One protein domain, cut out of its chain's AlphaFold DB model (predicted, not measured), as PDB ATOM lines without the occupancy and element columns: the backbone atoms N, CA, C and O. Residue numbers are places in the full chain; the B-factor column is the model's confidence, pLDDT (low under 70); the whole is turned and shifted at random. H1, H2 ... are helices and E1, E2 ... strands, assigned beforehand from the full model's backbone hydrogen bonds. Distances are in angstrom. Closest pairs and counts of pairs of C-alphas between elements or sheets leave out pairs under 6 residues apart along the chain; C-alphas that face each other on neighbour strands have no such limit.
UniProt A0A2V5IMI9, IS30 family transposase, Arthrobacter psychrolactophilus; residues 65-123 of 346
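AT A GLANCE: This is residues 65 to 123 of the 346 residues of the protein "IS30 family transposase" of Arthrobacter psychrolactophilus (UniProt A0A2V5IMI9). A small antiparallel sheet of four short strands, E1 to E4, makes one end of an elongated two-lobed shape, and three short helices, H1, H2 and H3, cluster crosswise to one another at the other end. H3 is the helix next to the sheet but only grazes it, and H1 and H2 lie beyond H3. The 59 residues printed hold three named helices and then four named strands, in the order H1 H2 H3 E1 E2 E3 E4, and the class is mixed, helices and strands. The sheet's order is E1 - E2 - E3 - E4. The whole is loose, with a radius of gyration of the C-alphas of 13.2 A, and spans 37 by 20 by 14 A.

IN THESE COORDINATES: In the sheet, E1 is residues 99 to 101, 6.5 A from first to last C-alpha; E2 is residues 104 to 106, 6.9 A; E3 is residues 111 to 114, 10.1 A; and E4 is residues 120 to 122, 7.0 A, ending with C-alpha 122 at (163.375, 180.936, 165.031). Before it come H1, residues 65 to 72, 10.3 A, beginning with C-alpha 65 at (139.588, 180.565, 173.620); H2, residues 77 to 83, 10.1 A; and H3, residues 88 to 95, 10.6 A, with C-alpha 88 at (145.377, 194.539, 178.377).

HOW THE PARTS SIT: The strands form a meander, each the antiparallel neighbour of the one before, with E1 and E4 as edge strands. The hairpin E1 and E2 stands at 148 degrees between directions, with N 99 and O 106 within hydrogen-bond range at 2.8 A. The hairpin E2 and E3 stands at 171 degrees, with N 113 and O 105 at 2.8 A. The hairpin E3 and E4 stands at 142 degrees, with N 112 and O 121 at 2.8 A. H3 is on the sheet but only grazes it, with its residues 90 to 94. H2 touches H3 at a steep tilt of 68 degrees, only just short of about perpendicular, opposite ways; the closest C-alphas are those of Ala 81 and Ala 91, 5.9 A apart. H1 touches H2 at a steep tilt of 53 degrees, opposite ways, with the C-alphas of Leu 70 and Ala 80 closest at 5.8 A. H1 touches H3, about perpendicular at 85 degrees, with the C-alphas of Leu 68 and Glu 95 closest at 7.4 A. H1 and H2 are apart from the four strands. In H1, H2 and H3 every O i to N i+4 pair is within hydrogen-bond range.

THE WHOLE: The two C-alphas farthest apart, those of Ala 73 and Lys 117, are 39.4 A apart. The printed part has no cut, and its six links between named elements are tight. The mean pLDDT of the printed part is 83.9; residue 109, residues 117 to 119 and residues 121 to 123 are under 70.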
ATOM      1  N   GLU A  65     140.756 180.882 174.440       87.00
ATOM      2  CA  GLU A  65     139.588 180.565 173.620       87.00
ATOM      3  C   GLU A  65     138.396 181.432 174.027       87.00
ATOM      4  O   GLU A  65     137.807 182.062 173.152       87.00
ATOM      5  N   ASP A  66     138.146 181.598 175.327       88.81
ATOM      6  CA  ASP A  66     137.069 182.451 175.855       88.81
ATOM      7  C   ASP A  66     137.241 183.902 175.378       88.81
ATOM      8  O   ASP A  66     136.303 184.548 174.914       88.81
ATOM      9  N   PHE A  67     138.475 184.416 175.413       91.81
ATOM     10  CA  PHE A  67     138.778 185.756 174.905       91.81
ATOM     11  C   PHE A  67     138.544 185.882 173.398       91.81
ATOM     12  O   PHE A  67     138.010 186.890 172.935       91.81
ATOM     13  N   LEU A  68     138.950 184.876 172.618       89.75
ATOM     14  CA  LEU A  68     138.748 184.881 171.171       89.75
ATOM     15  C   LEU A  68     137.263 184.778 170.808       89.75
ATOM     16  O   LEU A  68     136.848 185.419 169.846       89.75
ATOM     17  N   GLN A  69     136.460 184.057 171.592       91.81
ATOM     18  CA  GLN A  69     135.007 184.019 171.435       91.81
ATOM     19  C   GLN A  69     134.376 185.395 171.685       91.81
ATOM     20  O   GLN A  69     133.602 185.857 170.851       91.81
ATOM     21  N   LEU A  70     134.764 186.104 172.753       92.69
ATOM     22  CA  LEU A  70     134.289 187.474 173.003       92.69
ATOM     23  C   LEU A  70     134.686 188.440 171.876       92.69
ATOM     24  O   LEU A  70     133.891 189.286 171.467       92.69
ATOM     25  N   ARG A  71     135.899 188.297 171.325       93.06
ATOM     26  CA  ARG A  71     136.340 189.084 170.160       93.06
ATOM     27  C   ARG A  71     135.534 188.754 168.904       93.06
ATOM     28  O   ARG A  71     135.191 189.673 168.168       93.06
ATOM     29  N   ALA A  72     135.217 187.481 168.672       89.69
ATOM     30  CA  ALA A  72     134.378 187.047 167.555       89.69
ATOM     31  C   ALA A  72     132.919 187.521 167.698       89.69
ATOM     32  O   ALA A  72     132.279 187.821 166.696       89.69
ATOM     33  N   ALA A  73     132.427 187.666 168.931       91.88
ATOM     34  CA  ALA A  73     131.122 188.248 169.248       91.88
ATOM     35  C   ALA A  73     131.065 189.783 169.083       91.88
ATOM     36  O   ALA A  73     130.010 190.379 169.281       91.88
ATOM     37  N   GLY A  74     132.178 190.430 168.715       91.94
ATOM     38  CA  GLY A  74     132.230 191.855 168.382       91.94
ATOM     39  C   GLY A  74     132.676 192.785 169.514       91.94
ATOM     40  O   GLY A  74     132.785 193.986 169.280       91.94
ATOM     41  N   LEU A  75     132.994 192.270 170.709       92.12
ATOM     42  CA  LEU A  75     133.473 193.111 171.812       92.12
ATOM     43  C   LEU A  75     134.842 193.714 171.493       92.12
ATOM     44  O   LEU A  75     135.715 193.059 170.906       92.12
ATOM     45  N   SER A  76     135.079 194.946 171.945       91.69
ATOM     46  CA  SER A  76     136.400 195.559 171.846       91.69
ATOM     47  C   SER A  76     137.422 194.794 172.695       91.69
ATOM     48  O   SER A  76     137.098 194.102 173.662       91.69
ATOM     49  N   ARG A  77     138.711 194.931 172.355       90.88
ATOM     50  CA  ARG A  77     139.799 194.284 173.109       90.88
ATOM     51  C   ARG A  77     139.761 194.638 174.598       90.88
ATOM     52  O   ARG A  77     140.082 193.791 175.426       90.88
ATOM     53  N   HIS A  78     139.414 195.885 174.922       90.94
ATOM     54  CA  HIS A  78     139.382 196.378 176.295       90.94
ATOM     55  C   HIS A  78     138.205 195.785 177.076       90.94
ATOM     56  O   HIS A  78     138.393 195.331 178.199       90.94
ATOM     57  N   GLU A  79     137.019 195.720 176.469       91.25
ATOM     58  CA  GLU A  79     135.821 195.132 177.085       91.25
ATOM     59  C   GLU A  79     135.981 193.629 177.307       91.25
ATOM     60  O   GLU A  79     135.773 193.149 178.418       91.25
ATOM     61  N   ALA A  80     136.455 192.897 176.293       91.62
ATOM     62  CA  ALA A  80     136.718 191.464 176.413       91.62
ATOM     63  C   ALA A  80     137.781 191.165 177.488       91.62
ATOM     64  O   ALA A  80     137.686 190.177 178.217       91.62
ATOM     65  N   ALA A  81     138.793 192.032 177.617       90.88
ATOM     66  CA  ALA A  81     139.802 191.916 178.662       90.88
ATOM     67  C   ALA A  81     139.234 192.195 180.062       90.88
ATOM     68  O   ALA A  81     139.528 191.450 180.997       90.88
ATOM     69  N   ALA A  82     138.407 193.235 180.195       89.56
ATOM     70  CA  ALA A  82     137.751 193.598 181.445       89.56
ATOM     71  C   ALA A  82     136.787 192.501 181.918       89.56
ATOM     72  O   ALA A  82     136.842 192.107 183.080       89.56
ATOM     73  N   GLN A  83     135.983 191.940 181.009       90.88
ATOM     74  CA  GLN A  83     135.029 190.869 181.307       90.88
ATOM     75  C   GLN A  83     135.713 189.592 181.814       90.88
ATOM     76  O   GLN A  83     135.204 188.927 182.710       90.88
ATOM     77  N   LEU A  84     136.892 189.266 181.276       88.19
ATOM     78  CA  LEU A  84     137.689 188.119 181.716       88.19
ATOM     79  C   LEU A  84     138.650 188.448 182.870       88.19
ATOM     80  O   LEU A  84     139.355 187.563 183.351       88.19
ATOM     81  N   GLY A  85     138.730 189.704 183.317       87.06
ATOM     82  CA  GLY A  85     139.685 190.128 184.344       87.06
ATOM     83  C   GLY A  85     141.154 189.922 183.940       87.06
ATOM     84  O   GLY A  85     142.004 189.663 184.795       87.06
ATOM     85  N   ILE A  86     141.469 189.993 182.642       88.88
ATOM     86  CA  ILE A  86     142.832 189.840 182.113       88.88
ATOM     87  C   ILE A  86     143.471 191.200 181.815       88.88
ATOM     88  O   ILE A  86     142.825 192.154 181.396       88.88
ATOM     89  N   HIS A  87     144.791 191.286 181.978       88.44
ATOM     90  CA  HIS A  87     145.538 192.503 181.660       88.44
ATOM     91  C   HIS A  87     145.516 192.810 180.151       88.44
ATOM     92  O   HIS A  87     145.677 191.901 179.331       88.44
ATOM     93  N   ALA A  88     145.446 194.091 179.775       86.62
ATOM     94  CA  ALA A  88     145.377 194.539 178.377       86.62
ATOM     95  C   ALA A  88     146.507 193.977 177.490       86.62
ATOM     96  O   ALA A  88     146.280 193.577 176.349       86.62
ATOM     97  N   THR A  89     147.729 193.869 178.023       85.12
ATOM     98  CA  THR A  89     148.861 193.245 177.309       85.12
ATOM     99  C   THR A  89     148.649 191.753 177.049       85.12
ATOM    100  O   THR A  89     149.082 191.249 176.022       85.12
ATOM    101  N   THR A  90     148.000 191.031 177.965       87.50
ATOM    102  CA  THR A  90     147.693 189.605 177.779       87.50
ATOM    103  C   THR A  90     146.656 189.428 176.672       87.50
ATOM    104  O   THR A  90     146.862 188.607 175.785       87.50
ATOM    105  N   ALA A  91     145.613 190.263 176.667       88.44
ATOM    106  CA  ALA A  91     144.614 190.304 175.600       88.44
ATOM    107  C   ALA A  91     145.248 190.603 174.229       88.44
ATOM    108  O   ALA A  91     145.014 189.886 173.257       88.44
ATOM    109  N   GLN A  92     146.128 191.607 174.165       88.94
ATOM    110  CA  GLN A  92     146.880 191.935 172.952       88.94
ATOM    111  C   GLN A  92     147.772 190.769 172.490       88.94
ATOM    112  O   GLN A  92     147.831 190.455 171.303       88.94
ATOM    113  N   GLU A  93     148.480 190.112 173.409       88.50
ATOM    114  CA  GLU A  93     149.313 188.955 173.076       88.50
ATOM    115  C   GLU A  93     148.477 187.788 172.533       88.50
ATOM    116  O   GLU A  93     148.883 187.157 171.560       88.50
ATOM    117  N   TRP A  94     147.303 187.523 173.107       88.38
ATOM    118  CA  TRP A  94     146.397 186.471 172.645       88.38
ATOM    119  C   TRP A  94     145.822 186.737 171.255       88.38
ATOM    120  O   TRP A  94     145.779 185.803 170.444       88.38
ATOM    121  N   GLU A  95     145.452 187.992 170.980       85.69
ATOM    122  CA  GLU A  95     144.996 188.480 169.671       85.69
ATOM    123  C   GLU A  95     146.091 188.308 168.607       85.69
ATOM    124  O   GLU A  95     145.841 187.769 167.534       85.69
ATOM    125  N   HIS A  96     147.342 188.638 168.935       82.44
ATOM    126  CA  HIS A  96     148.487 188.417 168.046       82.44
ATOM    127  C   HIS A  96     149.018 186.974 168.043       82.44
ATOM    128  O   HIS A  96     150.081 186.720 167.476       82.44
ATOM    129  N   GLY A  97     148.345 186.027 168.708       83.19
ATOM    130  CA  GLY A  97     148.767 184.624 168.787       83.19
ATOM    131  C   GLY A  97     150.122 184.398 169.467       83.19
ATOM    132  O   GLY A  97     150.757 183.360 169.268       83.19
ATOM    133  N   ILE A  98     150.578 185.358 170.271       86.38
ATOM    134  CA  ILE A  98     151.828 185.288 171.018       86.38
ATOM    135  C   ILE A  98     151.633 184.352 172.209       86.38
ATOM    136  O   ILE A  98     150.768 184.549 173.062       86.38
ATOM    137  N   ARG A  99     152.479 183.326 172.292       83.75
ATOM    138  CA  ARG A  99     152.487 182.365 173.394       83.75
ATOM    139  C   ARG A  99     153.590 182.726 174.381       83.75
ATOM    140  O   ARG A  99     154.757 182.827 174.002       83.75
ATOM    141  N   ARG A 100     153.238 182.893 175.656       84.06
ATOM    142  CA  ARG A 100     154.222 183.065 176.733       84.06
ATOM    143  C   ARG A 100     154.873 181.727 177.068       84.06
ATOM    144  O   ARG A 100     154.194 180.712 177.188       84.06
ATOM    145  N   THR A 101     156.186 181.739 177.241       83.44
ATOM    146  CA  THR A 101     156.950 180.634 177.832       83.44
ATOM    147  C   THR A 101     157.476 181.075 179.195       83.44
ATOM    148  O   THR A 101     157.410 182.256 179.531       83.44
ATOM    149  N   GLN A 102     158.018 180.147 179.989       80.56
ATOM    150  CA  GLN A 102     158.539 180.452 181.329       80.56
ATOM    151  C   GLN A 102     159.554 181.609 181.338       80.56
ATOM    152  O   GLN A 102     159.604 182.378 182.293       80.56
ATOM    153  N   TYR A 103     160.336 181.748 180.264       82.00
ATOM    154  CA  TYR A 103     161.395 182.747 180.146       82.00
ATOM    155  C   TYR A 103     161.285 183.581 178.870       82.00
ATOM    156  O   TYR A 103     162.281 184.148 178.437       82.00
ATOM    157  N   GLY A 104     160.124 183.645 178.213       86.62
ATOM    158  CA  GLY A 104     160.093 184.155 176.846       86.62
ATOM    159  C   GLY A 104     158.724 184.336 176.207       86.62
ATOM    160  O   GLY A 104     157.674 184.192 176.832       86.62
ATOM    161  N   ARG A 105     158.758 184.676 174.917       87.94
ATOM    162  CA  ARG A 105     157.584 184.807 174.044       87.94
ATOM    163  C   ARG A 105     157.837 184.112 172.713       87.94
ATOM    164  O   ARG A 105     158.904 184.279 172.127       87.94
ATOM    165  N   VAL A 106     156.843 183.387 172.216       84.31
ATOM    166  CA  VAL A 106     156.834 182.760 170.892       84.31
ATOM    167  C   VAL A 106     155.760 183.433 170.051       84.31
ATOM    168  O   VAL A 106     154.607 183.505 170.458       84.31
ATOM    169  N   TYR A 107     156.151 183.936 168.890       84.81
ATOM    170  CA  TYR A 107     155.291 184.618 167.932       84.81
ATOM    171  C   TYR A 107     154.802 183.621 166.865       84.81
ATOM    172  O   TYR A 107     155.542 182.683 166.550       84.81
ATOM    173  N   PRO A 108     153.624 183.833 166.247       75.06
ATOM    174  CA  PRO A 108     153.058 182.914 165.249       75.06
ATOM    175  C   PRO A 108     153.985 182.613 164.070       75.06
ATOM    176  O   PRO A 108     154.095 181.475 163.636       75.06
ATOM    177  N   ALA A 109     154.751 183.609 163.614       67.56
ATOM    178  CA  ALA A 109     155.724 183.464 162.527       67.56
ATOM    179  C   ALA A 109     156.981 182.632 162.897       67.56
ATOM    180  O   ALA A 109     157.991 182.673 162.191       67.56
ATOM    181  N   GLY A 110     156.969 181.936 164.039       70.44
ATOM    182  CA  GLY A 110     158.058 181.084 164.527       70.44
ATOM    183  C   GLY A 110     159.194 181.839 165.220       70.44
ATOM    184  O   GLY A 110     160.113 181.218 165.748       70.44
ATOM    185  N   ARG A 111     159.162 183.176 165.271       78.56
ATOM    186  CA  ARG A 111     160.120 183.953 166.072       78.56
ATOM    187  C   ARG A 111     159.896 183.641 167.552       78.56
ATOM    188  O   ARG A 111     158.782 183.757 168.041       78.56
ATOM    189  N   ALA A 112     160.951 183.314 168.279       81.62
ATOM    190  CA  ALA A 112     160.936 183.095 169.716       81.62
ATOM    191  C   ALA A 112     161.988 183.987 170.382       81.62
ATOM    192  O   ALA A 112     163.107 184.121 169.889       81.62
ATOM    193  N   VAL A 113     161.621 184.622 171.490       82.31
ATOM    194  CA  VAL A 113     162.512 185.444 172.312       82.31
ATOM    195  C   VAL A 113     162.655 184.762 173.662       82.31
ATOM    196  O   VAL A 113     161.657 184.600 174.359       82.31
ATOM    197  N   ASP A 114     163.881 184.395 174.025       80.69
ATOM    198  CA  ASP A 114     164.237 183.878 175.345       80.69
ATOM    199  C   ASP A 114     164.952 184.988 176.123       80.69
ATOM    200  O   ASP A 114     166.042 185.434 175.763       80.69
ATOM    201  N   TYR A 115     164.305 185.482 177.174       78.38
ATOM    202  CA  TYR A 115     164.829 186.527 178.042       78.38
ATOM    203  C   TYR A 115     165.924 186.010 178.978       78.38
ATOM    204  O   TYR A 115     166.819 186.782 179.308       78.38
ATOM    205  N   LYS A 116     165.902 184.725 179.367       73.44
ATOM    206  CA  LYS A 116     166.931 184.128 180.236       73.44
ATOM    207  C   LYS A 116     168.248 183.971 179.488       73.44
ATOM    208  O   LYS A 116     169.302 184.289 180.024       73.44
ATOM    209  N   LYS A 117     168.185 183.502 178.241       67.94
ATOM    210  CA  LYS A 117     169.361 183.379 177.365       67.94
ATOM    211  C   LYS A 117     169.684 184.670 176.610       67.94
ATOM    212  O   LYS A 117     170.709 184.741 175.949       67.94
ATOM    213  N   GLY A 118     168.798 185.668 176.642       68.19
ATOM    214  CA  GLY A 118     168.940 186.942 175.929       68.19
ATOM    215  C   GLY A 118     168.806 186.854 174.401       68.19
ATOM    216  O   GLY A 118     168.843 187.893 173.732       68.19
ATOM    217  N   VAL A 119     168.604 185.657 173.844       66.62
ATOM    218  CA  VAL A 119     168.624 185.380 172.403       66.62
ATOM    219  C   VAL A 119     167.237 185.407 171.771       66.62
ATOM    220  O   VAL A 119     166.222 185.084 172.389       66.62
ATOM    221  N   THR A 120     167.204 185.774 170.490       70.62
ATOM    222  CA  THR A 120     166.046 185.530 169.628       70.62
ATOM    223  C   THR A 120     166.404 184.415 168.657       70.62
ATOM    224  O   THR A 120     167.377 184.530 167.912       70.62
ATOM    225  N   TYR A 121     165.614 183.349 168.643       68.94
ATOM    226  CA  TYR A 121     165.766 182.246 167.701       68.94
ATOM    227  C   TYR A 121     164.472 182.053 166.909       68.94
ATOM    228  O   TYR A 121     163.411 182.546 167.285       68.94
ATOM    229  N   LYS A 122     164.551 181.377 165.767       67.19
ATOM    230  CA  LYS A 122     163.375 180.936 165.031       67.19
ATOM    231  C   LYS A 122     163.154 179.515 165.496       67.19
ATOM    232  O   LYS A 122     164.016 178.669 165.287       67.19
ATOM    233  N   ARG A 123     162.060 179.282 166.210       61.88
ATOM    234  CA  ARG A 123     161.627 177.925 166.484       61.88
ATOM    235  C   ARG A 123     161.225 177.358 165.132       61.88
ATOM    236  O   ARG A 123     160.301 177.876 164.504       61.88
TER     237      ARG A 123